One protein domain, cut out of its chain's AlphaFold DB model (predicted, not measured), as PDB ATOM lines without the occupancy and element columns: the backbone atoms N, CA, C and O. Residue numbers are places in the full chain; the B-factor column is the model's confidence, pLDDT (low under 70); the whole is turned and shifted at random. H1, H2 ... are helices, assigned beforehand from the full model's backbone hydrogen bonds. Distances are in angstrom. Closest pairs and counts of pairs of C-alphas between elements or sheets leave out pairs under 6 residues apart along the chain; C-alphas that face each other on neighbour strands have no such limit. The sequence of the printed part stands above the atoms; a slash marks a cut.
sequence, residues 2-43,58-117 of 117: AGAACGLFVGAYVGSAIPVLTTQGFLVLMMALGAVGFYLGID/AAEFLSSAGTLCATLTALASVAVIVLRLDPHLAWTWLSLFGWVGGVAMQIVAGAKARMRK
ATOM      1  N   ALA A   2     -51.268  22.583  -6.572       89.06
ATOM      2  CA  ALA A   2     -50.194  22.257  -5.620       89.06
ATOM      3  C   ALA A   2     -50.437  22.779  -4.188       89.06
ATOM      4  O   ALA A   2     -50.303  22.018  -3.233       89.06
ATOM      5  N   GLY A   3     -50.884  24.031  -4.034       91.00
ATOM      6  CA  GLY A   3     -51.181  24.605  -2.718       91.00
ATOM      7  C   GLY A   3     -52.284  23.873  -1.948       91.00
ATOM      8  O   GLY A   3     -52.140  23.618  -0.757       91.00
ATOM      9  N   ALA A   4     -53.353  23.451  -2.631       95.38
ATOM     10  CA  ALA A   4     -54.434  22.688  -2.006       95.38
ATOM     11  C   ALA A   4     -53.962  21.305  -1.533       95.38
ATOM     12  O   ALA A   4     -54.304  20.885  -0.431       95.38
ATOM     13  N   ALA A   5     -53.147  20.615  -2.338       95.75
ATOM     14  CA  ALA A   5     -52.568  19.323  -1.965       95.75
ATOM     15  C   ALA A   5     -51.596  19.459  -0.779       95.75
ATOM     16  O   ALA A   5     -51.637  18.664   0.155       95.75
ATOM     17  N   CYS A   6     -50.772  20.507  -0.787       95.81
ATOM     18  CA  CYS A   6     -49.890  20.870   0.318       95.81
ATOM     19  C   CYS A   6     -50.686  21.058   1.625       95.81
ATOM     20  O   CYS A   6     -50.395  20.402   2.625       95.81
ATOM     21  N   GLY A   7     -51.755  21.862   1.590       96.12
ATOM     22  CA  GLY A   7     -52.656  22.042   2.732       96.12
ATOM     23  C   GLY A   7     -53.357  20.758   3.173       96.12
ATOM     24  O   GLY A   7     -53.486  20.523   4.371       96.12
ATOM     25  N   LEU A   8     -53.749  19.890   2.235       97.31
ATOM     26  CA  LEU A   8     -54.361  18.598   2.550       97.31
ATOM     27  C   LEU A   8     -53.427  17.708   3.378       97.31
ATOM     28  O   LEU A   8     -53.862  17.176   4.393       97.31
ATOM     29  N   PHE A   9     -52.164  17.543   2.975       97.44
ATOM     30  CA  PHE A   9     -51.235  16.658   3.690       97.44
ATOM     31  C   PHE A   9     -50.851  17.198   5.066       97.44
ATOM     32  O   PHE A   9     -50.820  16.431   6.029       97.44
ATOM     33  N   VAL A  10     -50.623  18.511   5.181       97.62
ATOM     34  CA  VAL A  10     -50.383  19.137   6.490       97.62
ATOM     35  C   VAL A  10     -51.621  19.013   7.374       97.62
ATOM     36  O   VAL A  10     -51.514  18.608   8.528       97.62
ATOM     37  N   GLY A  11     -52.806  19.293   6.829       96.94
ATOM     38  CA  GLY A  11     -54.071  19.152   7.544       96.94
ATOM     39  C   GLY A  11     -54.347  17.713   7.983       96.94
ATOM     40  O   GLY A  11     -54.780  17.496   9.108       96.94
ATOM     41  N   ALA A  12     -54.053  16.721   7.143       97.12
ATOM     42  CA  ALA A  12     -54.230  15.310   7.473       97.12
ATOM     43  C   ALA A  12     -53.311  14.882   8.623       97.12
ATOM     44  O   ALA A  12     -53.775  14.263   9.579       97.12
ATOM     45  N   TYR A  13     -52.034  15.267   8.572       96.94
ATOM     46  CA  TYR A  13     -51.094  14.997   9.655       96.94
ATOM     47  C   TYR A  13     -51.529  15.686  10.958       96.94
ATOM     48  O   TYR A  13     -51.735  15.022  11.975       96.94
ATOM     49  N   VAL A  14     -51.759  16.999  10.925       96.56
ATOM     50  CA  VAL A  14     -52.132  17.786  12.111       96.56
ATOM     51  C   VAL A  14     -53.464  17.322  12.701       96.56
ATOM     52  O   VAL A  14     -53.571  17.127  13.910       96.56
ATOM     53  N   GLY A  15     -54.469  17.097  11.856       94.75
ATOM     54  CA  GLY A  15     -55.790  16.629  12.267       94.75
ATOM     55  C   GLY A  15     -55.785  15.198  12.802       94.75
ATOM     56  O   GLY A  15     -56.669  14.857  13.579       94.75
ATOM     57  N   SER A  16     -54.799  14.372  12.437       92.75
ATOM     58  CA  SER A  16     -54.626  13.037  13.028       92.75
ATOM     59  C   SER A  16     -53.967  13.070  14.411       92.75
ATOM     60  O   SER A  16     -54.251  12.212  15.239       92.75
ATOM     61  N   ALA A  17     -53.132  14.077  14.680       92.94
ATOM     62  CA  ALA A  17     -52.385  14.207  15.931       92.94
ATOM     63  C   ALA A  17     -53.086  15.092  16.983       92.94
ATOM     64  O   ALA A  17     -52.753  15.026  18.166       92.94
ATOM     65  N   ILE A  18     -54.049  15.927  16.576       93.81
ATOM     66  CA  ILE A  18     -54.746  16.881  17.449       93.81
ATOM     67  C   ILE A  18     -56.265  16.637  17.370       93.81
ATOM     68  O   ILE A  18     -56.896  17.100  16.417       93.81
ATOM     69  N   PRO A  19     -56.883  15.986  18.380       92.19
ATOM     70  CA  PRO A  19     -58.284  15.548  18.321       92.19
ATOM     71  C   PRO A  19     -59.305  16.655  18.025       92.19
ATOM     72  O   PRO A  19     -60.283  16.435  17.317       92.19
ATOM     73  N   VAL A  20     -59.081  17.872  18.534       93.50
ATOM     74  CA  VAL A  20     -59.994  19.008  18.294       93.50
ATOM     75  C   VAL A  20     -59.978  19.485  16.835       93.50
ATOM     76  O   VAL A  20     -60.932  20.109  16.376       93.50
ATOM     77  N   LEU A  21     -58.917  19.175  16.086       93.56
ATOM     78  CA  LEU A  21     -58.768  19.532  14.674       93.56
ATOM     79  C   LEU A  21     -59.196  18.398  13.730       93.56
ATOM     80  O   LEU A  21     -59.195  18.599  12.516       93.56
ATOM     81  N   THR A  22     -59.600  17.231  14.246       94.81
ATOM     82  CA  THR A  22     -60.036  16.069  13.453       94.81
ATOM     83  C   THR A  22     -61.424  16.292  12.835       94.81
ATOM     84  O   THR A  22     -62.407  15.636  13.176       94.81
ATOM     85  N   THR A  23     -61.535  17.252  11.916       96.44
ATOM     86  CA  THR A  23     -62.798  17.616  11.265       96.44
ATOM     87  C   THR A  23     -62.624  17.775   9.757       96.44
ATOM     88  O   THR A  23     -61.581  18.211   9.266       96.44
ATOM     89  N   GLN A  24     -63.682  17.472   9.001       96.50
ATOM     90  CA  GLN A  24     -63.712  17.734   7.557       96.50
ATOM     91  C   GLN A  24     -63.567  19.233   7.259       96.50
ATOM     92  O   GLN A  24     -62.869  19.607   6.320       96.50
ATOM     93  N   GLY A  25     -64.174  20.089   8.091       97.06
ATOM     94  CA  GLY A  25     -64.070  21.542   7.967       97.06
ATOM     95  C   GLY A  25     -62.628  22.035   8.070       97.06
ATOM     96  O   GLY A  25     -62.209  22.852   7.255       97.06
ATOM     97  N   PHE A  26     -61.841  21.486   9.001       96.88
ATOM     98  CA  PHE A  26     -60.417  21.799   9.116       96.88
ATOM     99  C   PHE A  26     -59.637  21.410   7.853       96.88
ATOM    100  O   PHE A  26     -58.876  22.224   7.334       96.88
ATOM    101  N   LEU A  27     -59.862  20.212   7.303       97.06
ATOM    102  CA  LEU A  27     -59.191  19.780   6.070       97.06
ATOM    103  C   LEU A  27     -59.543  20.672   4.875       97.06
ATOM    104  O   LEU A  27     -58.650  21.117   4.155       97.06
ATOM    105  N   VAL A  28     -60.830  20.980   4.689       97.88
ATOM    106  CA  VAL A  28     -61.290  21.867   3.610       97.88
ATOM    107  C   VAL A  28     -60.703  23.270   3.772       97.88
ATOM    108  O   VAL A  28     -60.253  23.859   2.790       97.88
ATOM    109  N   LEU A  29     -60.638  23.786   5.003       97.56
ATOM    110  CA  LEU A  29     -60.013  25.073   5.298       97.56
ATOM    111  C   LEU A  29     -58.524  25.074   4.930       97.56
ATOM    112  O   LEU A  29     -58.070  25.992   4.249       97.56
ATOM    113  N   MET A  30     -57.773  24.044   5.323       97.69
ATOM    114  CA  MET A  30     -56.350  23.916   4.991       97.69
ATOM    115  C   MET A  30     -56.130  23.854   3.472       97.69
ATOM    116  O   MET A  30     -55.251  24.530   2.936       97.69
ATOM    117  N   MET A  31     -56.965  23.103   2.750       97.81
ATOM    118  CA  MET A  31     -56.925  23.054   1.286       97.81
ATOM    119  C   MET A  31     -57.218  24.420   0.656       97.81
ATOM    120  O   MET A  31     -56.505  24.837  -0.259       97.81
ATOM    121  N   ALA A  32     -58.240  25.126   1.143       97.56
ATOM    122  CA  ALA A  32     -58.632  26.437   0.635       97.56
ATOM    123  C   ALA A  32     -57.548  27.494   0.891       97.56
ATOM    124  O   ALA A  32     -57.159  28.208  -0.032       97.56
ATOM    125  N   LEU A  33     -57.003  27.547   2.109       96.81
ATOM    126  CA  LEU A  33     -55.902  28.441   2.473       96.81
ATOM    127  C   LEU A  33     -54.662  28.177   1.616       96.81
ATOM    128  O   LEU A  33     -54.075  29.116   1.082       96.81
ATOM    129  N   GLY A  34     -54.303  26.907   1.418       95.88
ATOM    130  CA  GLY A  34     -53.200  26.534   0.537       95.88
ATOM    131  C   GLY A  34     -53.446  26.935  -0.920       95.88
ATOM    132  O   GLY A  34     -52.542  27.451  -1.575       95.88
ATOM    133  N   ALA A  35     -54.666  26.744  -1.433       95.62
ATOM    134  CA  ALA A  35     -55.035  27.164  -2.784       95.62
ATOM    135  C   ALA A  35     -54.916  28.684  -2.968       95.62
ATOM    136  O   ALA A  35     -54.298  29.130  -3.933       95.62
ATOM    137  N   VAL A  36     -55.466  29.461  -2.030       94.62
ATOM    138  CA  VAL A  36     -55.427  30.929  -2.056       94.62
ATOM    139  C   VAL A  36     -53.997  31.439  -1.915       94.62
ATOM    140  O   VAL A  36     -53.583  32.283  -2.705       94.62
ATOM    141  N   GLY A  37     -53.227  30.912  -0.959       92.75
ATOM    142  CA  GLY A  37     -51.835  31.306  -0.748       92.75
ATOM    143  C   GLY A  37     -50.989  31.100  -1.994       92.75
ATOM    144  O   GLY A  37     -50.401  32.055  -2.483       92.75
ATOM    145  N   PHE A  38     -51.015  29.895  -2.565       91.75
ATOM    146  CA  PHE A  38     -50.200  29.580  -3.741       91.75
ATOM    147  C   PHE A  38     -50.652  30.352  -4.976       91.75
ATOM    148  O   PHE A  38     -49.808  30.758  -5.765       91.75
ATOM    149  N   TYR A  39     -51.955  30.599  -5.135       90.69
ATOM    150  CA  TYR A  39     -52.450  31.447  -6.216       90.69
ATOM    151  C   TYR A  39     -51.961  32.892  -6.078       90.69
ATOM    152  O   TYR A  39     -51.518  33.501  -7.044       90.69
ATOM    153  N   LEU A  40     -52.019  33.459  -4.872       88.69
ATOM    154  CA  LEU A  40     -51.577  34.834  -4.645       88.69
ATOM    155  C   LEU A  40     -50.053  34.977  -4.694       88.69
ATOM    156  O   LEU A  40     -49.573  35.983  -5.208       88.69
ATOM    157  N   GLY A  41     -49.322  34.002  -4.155       87.06
ATOM    158  CA  GLY A  41     -47.869  34.018  -4.041       87.06
ATOM    159  C   GLY A  41     -47.150  33.664  -5.337       87.06
ATOM    160  O   GLY A  41     -46.234  34.378  -5.725       87.06
ATOM    161  N   ILE A  42     -47.531  32.581  -6.018       85.44
ATOM    162  CA  ILE A  42     -46.824  32.162  -7.241       85.44
ATOM    163  C   ILE A  42     -47.150  33.114  -8.394       85.44
ATOM    164  O   ILE A  42     -46.247  33.514  -9.124       85.44
ATOM    165  N   ASP A  43     -48.405  33.559  -8.504       79.94
ATOM    166  CA  ASP A  43     -48.814  34.546  -9.509       79.94
ATOM    167  C   ASP A  43     -48.609  35.994  -9.007       79.94
ATOM    168  O   ASP A  43     -49.416  36.891  -9.288       79.94
ATOM    169  N   ALA A  58     -38.836  42.482  -2.153       81.81
ATOM    170  CA  ALA A  58     -39.295  41.900  -0.904       81.81
ATOM    171  C   ALA A  58     -40.563  41.053  -1.099       81.81
ATOM    172  O   ALA A  58     -40.763  40.105  -0.343       81.81
ATOM    173  N   ALA A  59     -41.408  41.358  -2.093       82.75
ATOM    174  CA  ALA A  59     -42.587  40.552  -2.392       82.75
ATOM    175  C   ALA A  59     -42.203  39.201  -3.015       82.75
ATOM    176  O   ALA A  59     -42.704  38.165  -2.584       82.75
ATOM    177  N   GLU A  60     -41.270  39.192  -3.964       84.56
ATOM    178  CA  GLU A  60     -40.774  37.963  -4.589       84.56
ATOM    179  C   GLU A  60     -39.999  37.089  -3.594       84.56
ATOM    180  O   GLU A  60     -40.226  35.877  -3.514       84.56
ATOM    181  N   PHE A  61     -39.152  37.701  -2.761       86.38
ATOM    182  CA  PHE A  61     -38.441  36.994  -1.697       86.38
ATOM    183  C   PHE A  61     -39.413  36.375  -0.686       86.38
ATOM    184  O   PHE A  61     -39.299  35.193  -0.355       86.38
ATOM    185  N   LEU A  62     -40.399  37.150  -0.227       89.62
ATOM    186  CA  LEU A  62     -41.396  36.687   0.737       89.62
ATOM    187  C   LEU A  62     -42.270  35.568   0.158       89.62
ATOM    188  O   LEU A  62     -42.563  34.597   0.857       89.62
ATOM    189  N   SER A  63     -42.645  35.660  -1.120       90.88
ATOM    190  CA  SER A  63     -43.382  34.599  -1.812       90.88
ATOM    191  C   SER A  63     -42.561  33.310  -1.935       90.88
ATOM    192  O   SER A  63     -43.046  32.219  -1.614       90.88
ATOM    193  N   SER A  64     -41.289  33.433  -2.318       91.25
ATOM    194  CA  SER A  64     -40.370  32.299  -2.467       91.25
ATOM    195  C   SER A  64     -40.106  31.608  -1.128       91.25
ATOM    196  O   SER A  64     -40.244  30.387  -1.015       91.25
ATOM    197  N   ALA A  65     -39.814  32.385  -0.080       92.75
ATOM    198  CA  ALA A  65     -39.644  31.883   1.283       92.75
ATOM    199  C   ALA A  65     -40.929  31.220   1.804       92.75
ATOM    200  O   ALA A  65     -40.882  30.137   2.393       92.75
ATOM    201  N   GLY A  66     -42.087  31.828   1.532       92.75
ATOM    202  CA  GLY A  66     -43.387  31.270   1.882       92.75
ATOM    203  C   GLY A  66     -43.675  29.940   1.185       92.75
ATOM    204  O   GLY A  66     -44.182  29.003   1.807       92.75
ATOM    205  N   THR A  67     -43.318  29.820  -0.093       94.50
ATOM    206  CA  THR A  67     -43.458  28.583  -0.879       94.50
ATOM    207  C   THR A  67     -42.543  27.484  -0.359       94.50
ATOM    208  O   THR A  67     -42.991  26.351  -0.165       94.50
ATOM    209  N   LEU A  68     -41.289  27.812  -0.053       93.62
ATOM    210  CA  LEU A  68     -40.347  26.866   0.537       93.62
ATOM    211  C   LEU A  68     -40.847  26.359   1.895       93.62
ATOM    212  O   LEU A  68     -40.903  25.154   2.128       93.62
ATOM    213  N   CYS A  69     -41.278  27.262   2.778       94.69
ATOM    214  CA  CYS A  69     -41.754  26.895   4.109       94.69
ATOM    215  C   CYS A  69     -43.007  25.999   4.049       94.69
ATOM    216  O   CYS A  69     -43.071  24.958   4.711       94.69
ATOM    217  N   ALA A  70     -43.975  26.345   3.194       95.50
ATOM    218  CA  ALA A  70     -45.182  25.544   3.002       95.50
ATOM    219  C   ALA A  70     -44.875  24.162   2.395       95.50
ATOM    220  O   ALA A  70     -45.418  23.152   2.838       95.50
ATOM    221  N   THR A  71     -43.987  24.081   1.402       95.56
ATOM    222  CA  THR A  71     -43.657  22.798   0.759       95.56
ATOM    223  C   THR A  71     -42.807  21.892   1.648       95.56
ATOM    224  O   THR A  71     -43.058  20.689   1.674       95.56
ATOM    225  N   LEU A  72     -41.873  22.434   2.438       96.81
ATOM    226  CA  LEU A  72     -41.091  21.652   3.406       96.81
ATOM    227  C   LEU A  72     -41.969  21.050   4.507       96.81
ATOM    228  O   LEU A  72     -41.814  19.880   4.852       96.81
ATOM    229  N   THR A  73     -42.922  21.820   5.031       96.75
ATOM    230  CA  THR A  73     -43.868  21.317   6.040       96.75
ATOM    231  C   THR A  73     -44.820  20.269   5.467       96.75
ATOM    232  O   THR A  73     -45.099  19.266   6.130       96.75
ATOM    233  N   ALA A  74     -45.258  20.422   4.215       97.12
ATOM    234  CA  ALA A  74     -46.026  19.384   3.534       97.12
ATOM    235  C   ALA A  74     -45.202  18.126   3.253       97.12
ATOM    236  O   ALA A  74     -45.698  17.026   3.482       97.12
ATOM    237  N   LEU A  75     -43.942  18.262   2.832       97.06
ATOM    238  CA  LEU A  75     -43.034  17.129   2.645       97.06
ATOM    239  C   LEU A  75     -42.827  16.364   3.958       97.06
ATOM    240  O   LEU A  75     -42.948  15.141   3.976       97.06
ATOM    241  N   ALA A  76     -42.578  17.077   5.059       96.25
ATOM    242  CA  ALA A  76     -42.465  16.476   6.385       96.25
ATOM    243  C   ALA A  76     -43.756  15.741   6.782       96.25
ATOM    244  O   ALA A  76     -43.702  14.608   7.255       96.25
ATOM    245  N   SER A  77     -44.918  16.341   6.516       96.44
ATOM    246  CA  SER A  77     -46.222  15.725   6.795       96.44
ATOM    247  C   SER A  77     -46.442  14.449   5.976       96.44
ATOM    248  O   SER A  77     -46.862  13.431   6.521       96.44
ATOM    249  N   VAL A  78     -46.097  14.460   4.683       97.56
ATOM    250  CA  VAL A  78     -46.139  13.264   3.824       97.56
ATOM    251  C   VAL A  78     -45.207  12.181   4.361       97.56
ATOM    252  O   VAL A  78     -45.620  11.028   4.449       97.56
ATOM    253  N   ALA A  79     -43.980  12.533   4.756       96.88
ATOM    254  CA  ALA A  79     -43.027  11.578   5.315       96.88
ATOM    255  C   ALA A  79     -43.570  10.921   6.591       96.88
ATOM    256  O   ALA A  79     -43.523   9.698   6.705       96.88
ATOM    257  N   VAL A  80     -44.150  11.703   7.508       96.88
ATOM    258  CA  VAL A  80     -44.774  11.176   8.731       96.88
ATOM    259  C   VAL A  80     -45.907  10.203   8.405       96.88
ATOM    260  O   VAL A  80     -45.941   9.104   8.954       96.88
ATOM    261  N   ILE A  81     -46.792  10.564   7.472       96.06
ATOM    262  CA  ILE A  81     -47.933   9.725   7.081       96.06
ATOM    263  C   ILE A  81     -47.461   8.425   6.408       96.06
ATOM    264  O   ILE A  81     -47.897   7.337   6.786       96.06
ATOM    265  N   VAL A  82     -46.571   8.522   5.415       97.50
ATOM    266  CA  VAL A  82     -46.127   7.379   4.597       97.50
ATOM    267  C   VAL A  82     -45.253   6.423   5.403       97.50
ATOM    268  O   VAL A  82     -45.435   5.210   5.319       97.50
ATOM    269  N   LEU A  83     -44.331   6.960   6.205       97.50
ATOM    270  CA  LEU A  83     -43.439   6.164   7.048       97.50
ATOM    271  C   LEU A  83     -44.093   5.756   8.378       97.50
ATOM    272  O   LEU A  83     -43.456   5.064   9.167       97.50
ATOM    273  N   ARG A  84     -45.353   6.158   8.620       94.25
ATOM    274  CA  ARG A  84     -46.110   5.899   9.857       94.25
ATOM    275  C   ARG A  84     -45.324   6.286  11.113       94.25
ATOM    276  O   ARG A  84     -45.253   5.523  12.073       94.25
ATOM    277  N   LEU A  85     -44.703   7.462  11.079       94.00
ATOM    278  CA  LEU A  85     -43.967   7.990  12.224       94.00
ATOM    279  C   LEU A  85     -44.957   8.491  13.277       94.00
ATOM    280  O   LEU A  85     -46.004   9.034  12.929       94.00
ATOM    281  N   ASP A  86     -44.585   8.373  14.550       90.69
ATOM    282  CA  ASP A  86     -45.335   8.938  15.675       90.69
ATOM    283  C   ASP A  86     -44.497  10.037  16.361       90.69
ATOM    284  O   ASP A  86     -43.864   9.813  17.397       90.69
ATOM    285  N   PRO A  87     -44.331  11.200  15.701       89.19
ATOM    286  CA  PRO A  87     -43.486  12.272  16.202       89.19
ATOM    287  C   PRO A  87     -44.116  12.966  17.413       89.19
ATOM    288  O   PRO A  87     -45.330  13.084  17.549       89.19
ATOM    289  N   HIS A  88     -43.259  13.516  18.272       91.75
ATOM    290  CA  HIS A  88     -43.699  14.288  19.430       91.75
ATOM    291  C   HIS A  88     -44.611  15.454  19.015       91.75
ATOM    292  O   HIS A  88     -44.331  16.137  18.028       91.75
ATOM    293  N   LEU A  89     -45.627  15.767  19.827       93.31
ATOM    294  CA  LEU A  89     -46.645  16.791  19.535       93.31
ATOM    295  C   LEU A  89     -46.064  18.177  19.175       93.31
ATOM    296  O   LEU A  89     -46.669  18.946  18.430       93.31
ATOM    297  N   ALA A  90     -44.865  18.493  19.668       93.44
ATOM    298  CA  ALA A  90     -44.139  19.715  19.323       93.44
ATOM    299  C   ALA A  90     -43.849  19.827  17.811       93.44
ATOM    300  O   ALA A  90     -43.963  20.911  17.242       93.44
ATOM    301  N   TRP A  91     -43.537  18.713  17.142       92.75
ATOM    302  CA  TRP A  91     -43.297  18.669  15.697       92.75
ATOM    303  C   TRP A  91     -44.576  18.866  14.889       92.75
ATOM    304  O   TRP A  91     -44.542  19.476  13.818       92.75
ATOM    305  N   THR A  92     -45.711  18.392  15.402       95.00
ATOM    306  CA  THR A  92     -47.033  18.654  14.822       95.00
ATOM    307  C   THR A  92     -47.334  20.147  14.826       95.00
ATOM    308  O   THR A  92     -47.660  20.713  13.783       95.00
ATOM    309  N   TRP A  93     -47.148  20.807  15.973       95.44
ATOM    310  CA  TRP A  93     -47.324  22.255  16.084       95.44
ATOM    311  C   TRP A  93     -46.345  23.025  15.205       95.44
ATOM    312  O   TRP A  93     -46.760  23.949  14.509       95.44
ATOM    313  N   LEU A  94     -45.070  22.622  15.168       95.69
ATOM    314  CA  LEU A  94     -44.077  23.243  14.292       95.69
ATOM    315  C   LEU A  94     -44.476  23.139  12.814       95.69
ATOM    316  O   LEU A  94     -44.350  24.113  12.078       95.69
ATOM    317  N   SER A  95     -44.994  21.984  12.388       95.44
ATOM    318  CA  SER A  95     -45.448  21.773  11.009       95.44
ATOM    319  C   SER A  95     -46.659  22.641  10.679       95.44
ATOM    320  O   SER A  95     -46.694  23.257   9.615       95.44
ATOM    321  N   LEU A  96     -47.618  22.751  11.606       96.44
ATOM    322  CA  LEU A  96     -48.775  23.627  11.444       96.44
ATOM    323  C   LEU A  96     -48.351  25.097  11.346       96.44
ATOM    324  O   LEU A  96     -48.734  25.777  10.397       96.44
ATOM    325  N   PHE A  97     -47.548  25.591  12.290       97.06
ATOM    326  CA  PHE A  97     -47.117  26.990  12.303       97.06
ATOM    327  C   PHE A  97     -46.202  27.332  11.130       97.06
ATOM    328  O   PHE A  97     -46.360  28.399  10.541       97.06
ATOM    329  N   GLY A  98     -45.293  26.431  10.753       96.44
ATOM    330  CA  GLY A  98     -44.460  26.604   9.566       96.44
ATOM    331  C   GLY A  98     -45.310  26.691   8.301       96.44
ATOM    332  O   GLY A  98     -45.136  27.605   7.499       96.44
ATOM    333  N   TRP A  99     -46.303  25.815   8.151       97.81
ATOM    334  CA  TRP A  99     -47.187  25.853   6.991       97.81
ATOM    335  C   TRP A  99     -48.051  27.119   6.955       97.81
ATOM    336  O   TRP A  99     -48.100  27.801   5.929       97.81
ATOM    337  N   VAL A 100     -48.681  27.478   8.080       97.00
ATOM    338  CA  VAL A 100     -49.502  28.695   8.202       97.00
ATOM    339  C   VAL A 100     -48.659  29.940   7.936       97.00
ATOM    340  O   VAL A 100     -49.088  30.812   7.184       97.00
ATOM    341  N   GLY A 101     -47.449  30.011   8.495       96.25
ATOM    342  CA  GLY A 101     -46.496  31.086   8.228       96.25
ATOM    343  C   GLY A 101     -46.119  31.154   6.748       96.25
ATOM    344  O   GLY A 101     -46.160  32.230   6.155       96.25
ATOM    345  N   GLY A 102     -45.844  30.005   6.125       95.88
ATOM    346  CA  GLY A 102     -45.586  29.874   4.691       95.88
ATOM    347  C   GLY A 102     -46.698  30.458   3.822       95.88
ATOM    348  O   GLY A 102     -46.452  31.313   2.969       95.88
ATOM    349  N   VAL A 103     -47.935  30.039   4.074       96.00
ATOM    350  CA  VAL A 103     -49.122  30.521   3.356       96.00
ATOM    351  C   VAL A 103     -49.374  32.005   3.621       96.00
ATOM    352  O   VAL A 103     -49.647  32.753   2.683       96.00
ATOM    353  N   ALA A 104     -49.235  32.466   4.864       95.94
ATOM    354  CA  ALA A 104     -49.404  33.876   5.209       95.94
ATOM    355  C   ALA A 104     -48.400  34.768   4.464       95.94
ATOM    356  O   ALA A 104     -48.790  35.799   3.915       95.94
ATOM    357  N   MET A 105     -47.133  34.347   4.376       94.00
ATOM    358  CA  MET A 105     -46.105  35.042   3.597       94.00
ATOM    359  C   MET A 105     -46.502  35.169   2.120       94.00
ATOM    360  O   MET A 105     -46.421  36.263   1.565       94.00
ATOM    361  N   GLN A 106     -47.011  34.097   1.508       93.75
ATOM    362  CA  GLN A 106     -47.475  34.119   0.116       93.75
ATOM    363  C   GLN A 106     -48.674  35.056  -0.098       93.75
ATOM    364  O   GLN A 106     -48.690  35.825  -1.059       93.75
ATOM    365  N   ILE A 107     -49.655  35.047   0.812       92.75
ATOM    366  CA  ILE A 107     -50.826  35.936   0.736       92.75
ATOM    367  C   ILE A 107     -50.388  37.401   0.845       92.75
ATOM    368  O   ILE A 107     -50.813  38.234   0.042       92.75
ATOM    369  N   VAL A 108     -49.521  37.722   1.810       91.75
ATOM    370  CA  VAL A 108     -49.021  39.089   2.022       91.75
ATOM    371  C   VAL A 108     -48.177  39.558   0.837       91.75
ATOM    372  O   VAL A 108     -48.352  40.692   0.384       91.75
ATOM    373  N   ALA A 109     -47.301  38.699   0.311       89.31
ATOM    374  CA  ALA A 109     -46.505  38.976  -0.881       89.31
ATOM    375  C   ALA A 109     -47.394  39.277  -2.095       89.31
ATOM    376  O   ALA A 109     -47.254  40.333  -2.713       89.31
ATOM    377  N   GLY A 110     -48.359  38.398  -2.379       88.62
ATOM    378  CA  GLY A 110     -49.319  38.558  -3.471       88.62
ATOM    379  C   GLY A 110     -50.158  39.824  -3.355       88.62
ATOM    380  O   GLY A 110     -50.319  40.557  -4.332       88.62
ATOM    381  N   ALA A 111     -50.652  40.125  -2.153       89.25
ATOM    382  CA  ALA A 111     -51.421  41.337  -1.897       89.25
ATOM    383  C   ALA A 111     -50.574  42.600  -2.115       89.25
ATOM    384  O   ALA A 111     -50.978  43.486  -2.870       89.25
ATOM    385  N   LYS A 112     -49.372  42.675  -1.522       86.81
ATOM    386  CA  LYS A 112     -48.465  43.822  -1.708       86.81
ATOM    387  C   LYS A 112     -48.056  44.001  -3.167       86.81
ATOM    388  O   LYS A 112     -48.061  45.128  -3.658       86.81
ATOM    389  N   ALA A 113     -47.763  42.910  -3.872       85.75
ATOM    390  CA  ALA A 113     -47.374  42.956  -5.277       85.75
ATOM    391  C   ALA A 113     -48.508  43.408  -6.218       85.75
ATOM    392  O   ALA A 113     -48.236  43.908  -7.308       85.75
ATOM    393  N   ARG A 114     -49.776  43.268  -5.810       84.94
ATOM    394  CA  ARG A 114     -50.939  43.768  -6.564       84.94
ATOM    395  C   ARG A 114     -51.307  45.208  -6.215       84.94
ATOM    396  O   ARG A 114     -51.766  45.915  -7.098       84.94
ATOM    397  N   MET A 115     -51.085  45.647  -4.974       83.50
ATOM    398  CA  MET A 115     -51.332  47.037  -4.548       83.50
ATOM    399  C   MET A 115     -50.300  48.041  -5.080       83.50
ATOM    400  O   MET A 115     -50.528  49.241  -5.004       83.50
ATOM    401  N   ARG A 116     -49.149  47.564  -5.574       73.25
ATOM    402  CA  ARG A 116     -48.126  48.400  -6.229       73.25
ATOM    403  C   ARG A 116     -48.398  48.678  -7.717       73.25
ATOM    404  O   ARG A 116     -47.591  49.367  -8.331       73.25
ATOM    405  N   LYS A 117     -49.461  48.101  -8.294       55.53
ATOM    406  CA  LYS A 117     -49.993  48.478  -9.614       55.53
ATOM    407  C   LYS A 117     -50.973  49.630  -9.458       55.53
ATOM    408  O   LYS A 117     -50.987  50.476 -10.373       55.53
TER     409      LYS A 117
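This is residues 2 to 43 and 58 to 117 of the 117 residues of an uncharacterized protein of Bradyrhizobium diazoefficiens (UniProt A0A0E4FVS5). Two helical hairpins, a long one of H3 and H4 and a shorter one of H1 and H2, pack on each other as an elongated four-helix bundle. The bundle is up and down, each helix running against the one before it, but the helices are only partly aligned: half of the six touching pairs cross at steep tilts. The printed part has 102 residues, with four named helices in the order H1, H2, H3, H4 and no named strand; its class is all helix. The whole is compact, with a radius of gyration of the C-alphas of 13.6 A, and its C-alphas span 46 by 24 by 20 A.

Begin with the longest helix, H4, residues 89 to 115, which touches H3, residues 58 to 82, in a helical hairpin. Their closest C-alphas, those of Gly 66 and Gly 102, are 3.8 A apart, and they run opposite ways at a shallow tilt of 30 degrees. Look next at H2, residues 24 to 42, which H4 touches with residues 103 to 111 alone; the closest C-alphas, of Gly 41 and Gln 106, are 4.2 A apart, and the two run the same way at a steep tilt of 43 degrees. H2 touches H3 with residues 38 to 42 alone, closest at the C-alphas of Gly 41 and Ser 63, 5.0 A apart, at a tilt of 37 degrees, only just steep. Then find H1, residues 2 to 17, which forms a helical hairpin with H2: the closest C-alphas, of Ala 4 and Met 31, are 4.1 A apart, at a tilt of 34.7 degrees, only just shallow. H1 touches H3 with residues 6 to 13 alone, at a steep tilt of 48 degrees, and the closest C-alphas, of Cys 6 and Ala 74, are 5.2 A apart. H4 touches H1 with residues 89 to 99 alone, and the closest C-alphas, of Val 14 and Thr 92, are 5.8 A apart. In H1, H2, H3 and H4 every O i to N i+4 pair is within hydrogen-bond range.

Find C-alpha 89 at (-46.645, 16.791, 19.535); from there H4 runs 38.9 A to C-alpha 115 at (-51.332, 47.037, -4.548). H3, residues 58 to 82, covers 35.6 A, H2, residues 24 to 42, 26.7 A, and H1, residues 2 to 17, 23.1 A from C-alpha 2 at (-50.194, 22.257, -5.620).

The two C-alphas farthest apart, of Asp 86 and Lys 117, are 47.2 A apart. Residues 44 to 57 are not printed, and C-alphas 43 and 58 are 14.8 A apart across this cut, on the link from H2 to H3. The links H1 to H2 and H3 to H4 are short. The mean pLDDT of the printed part is 93.1, and residue 117 is under 70.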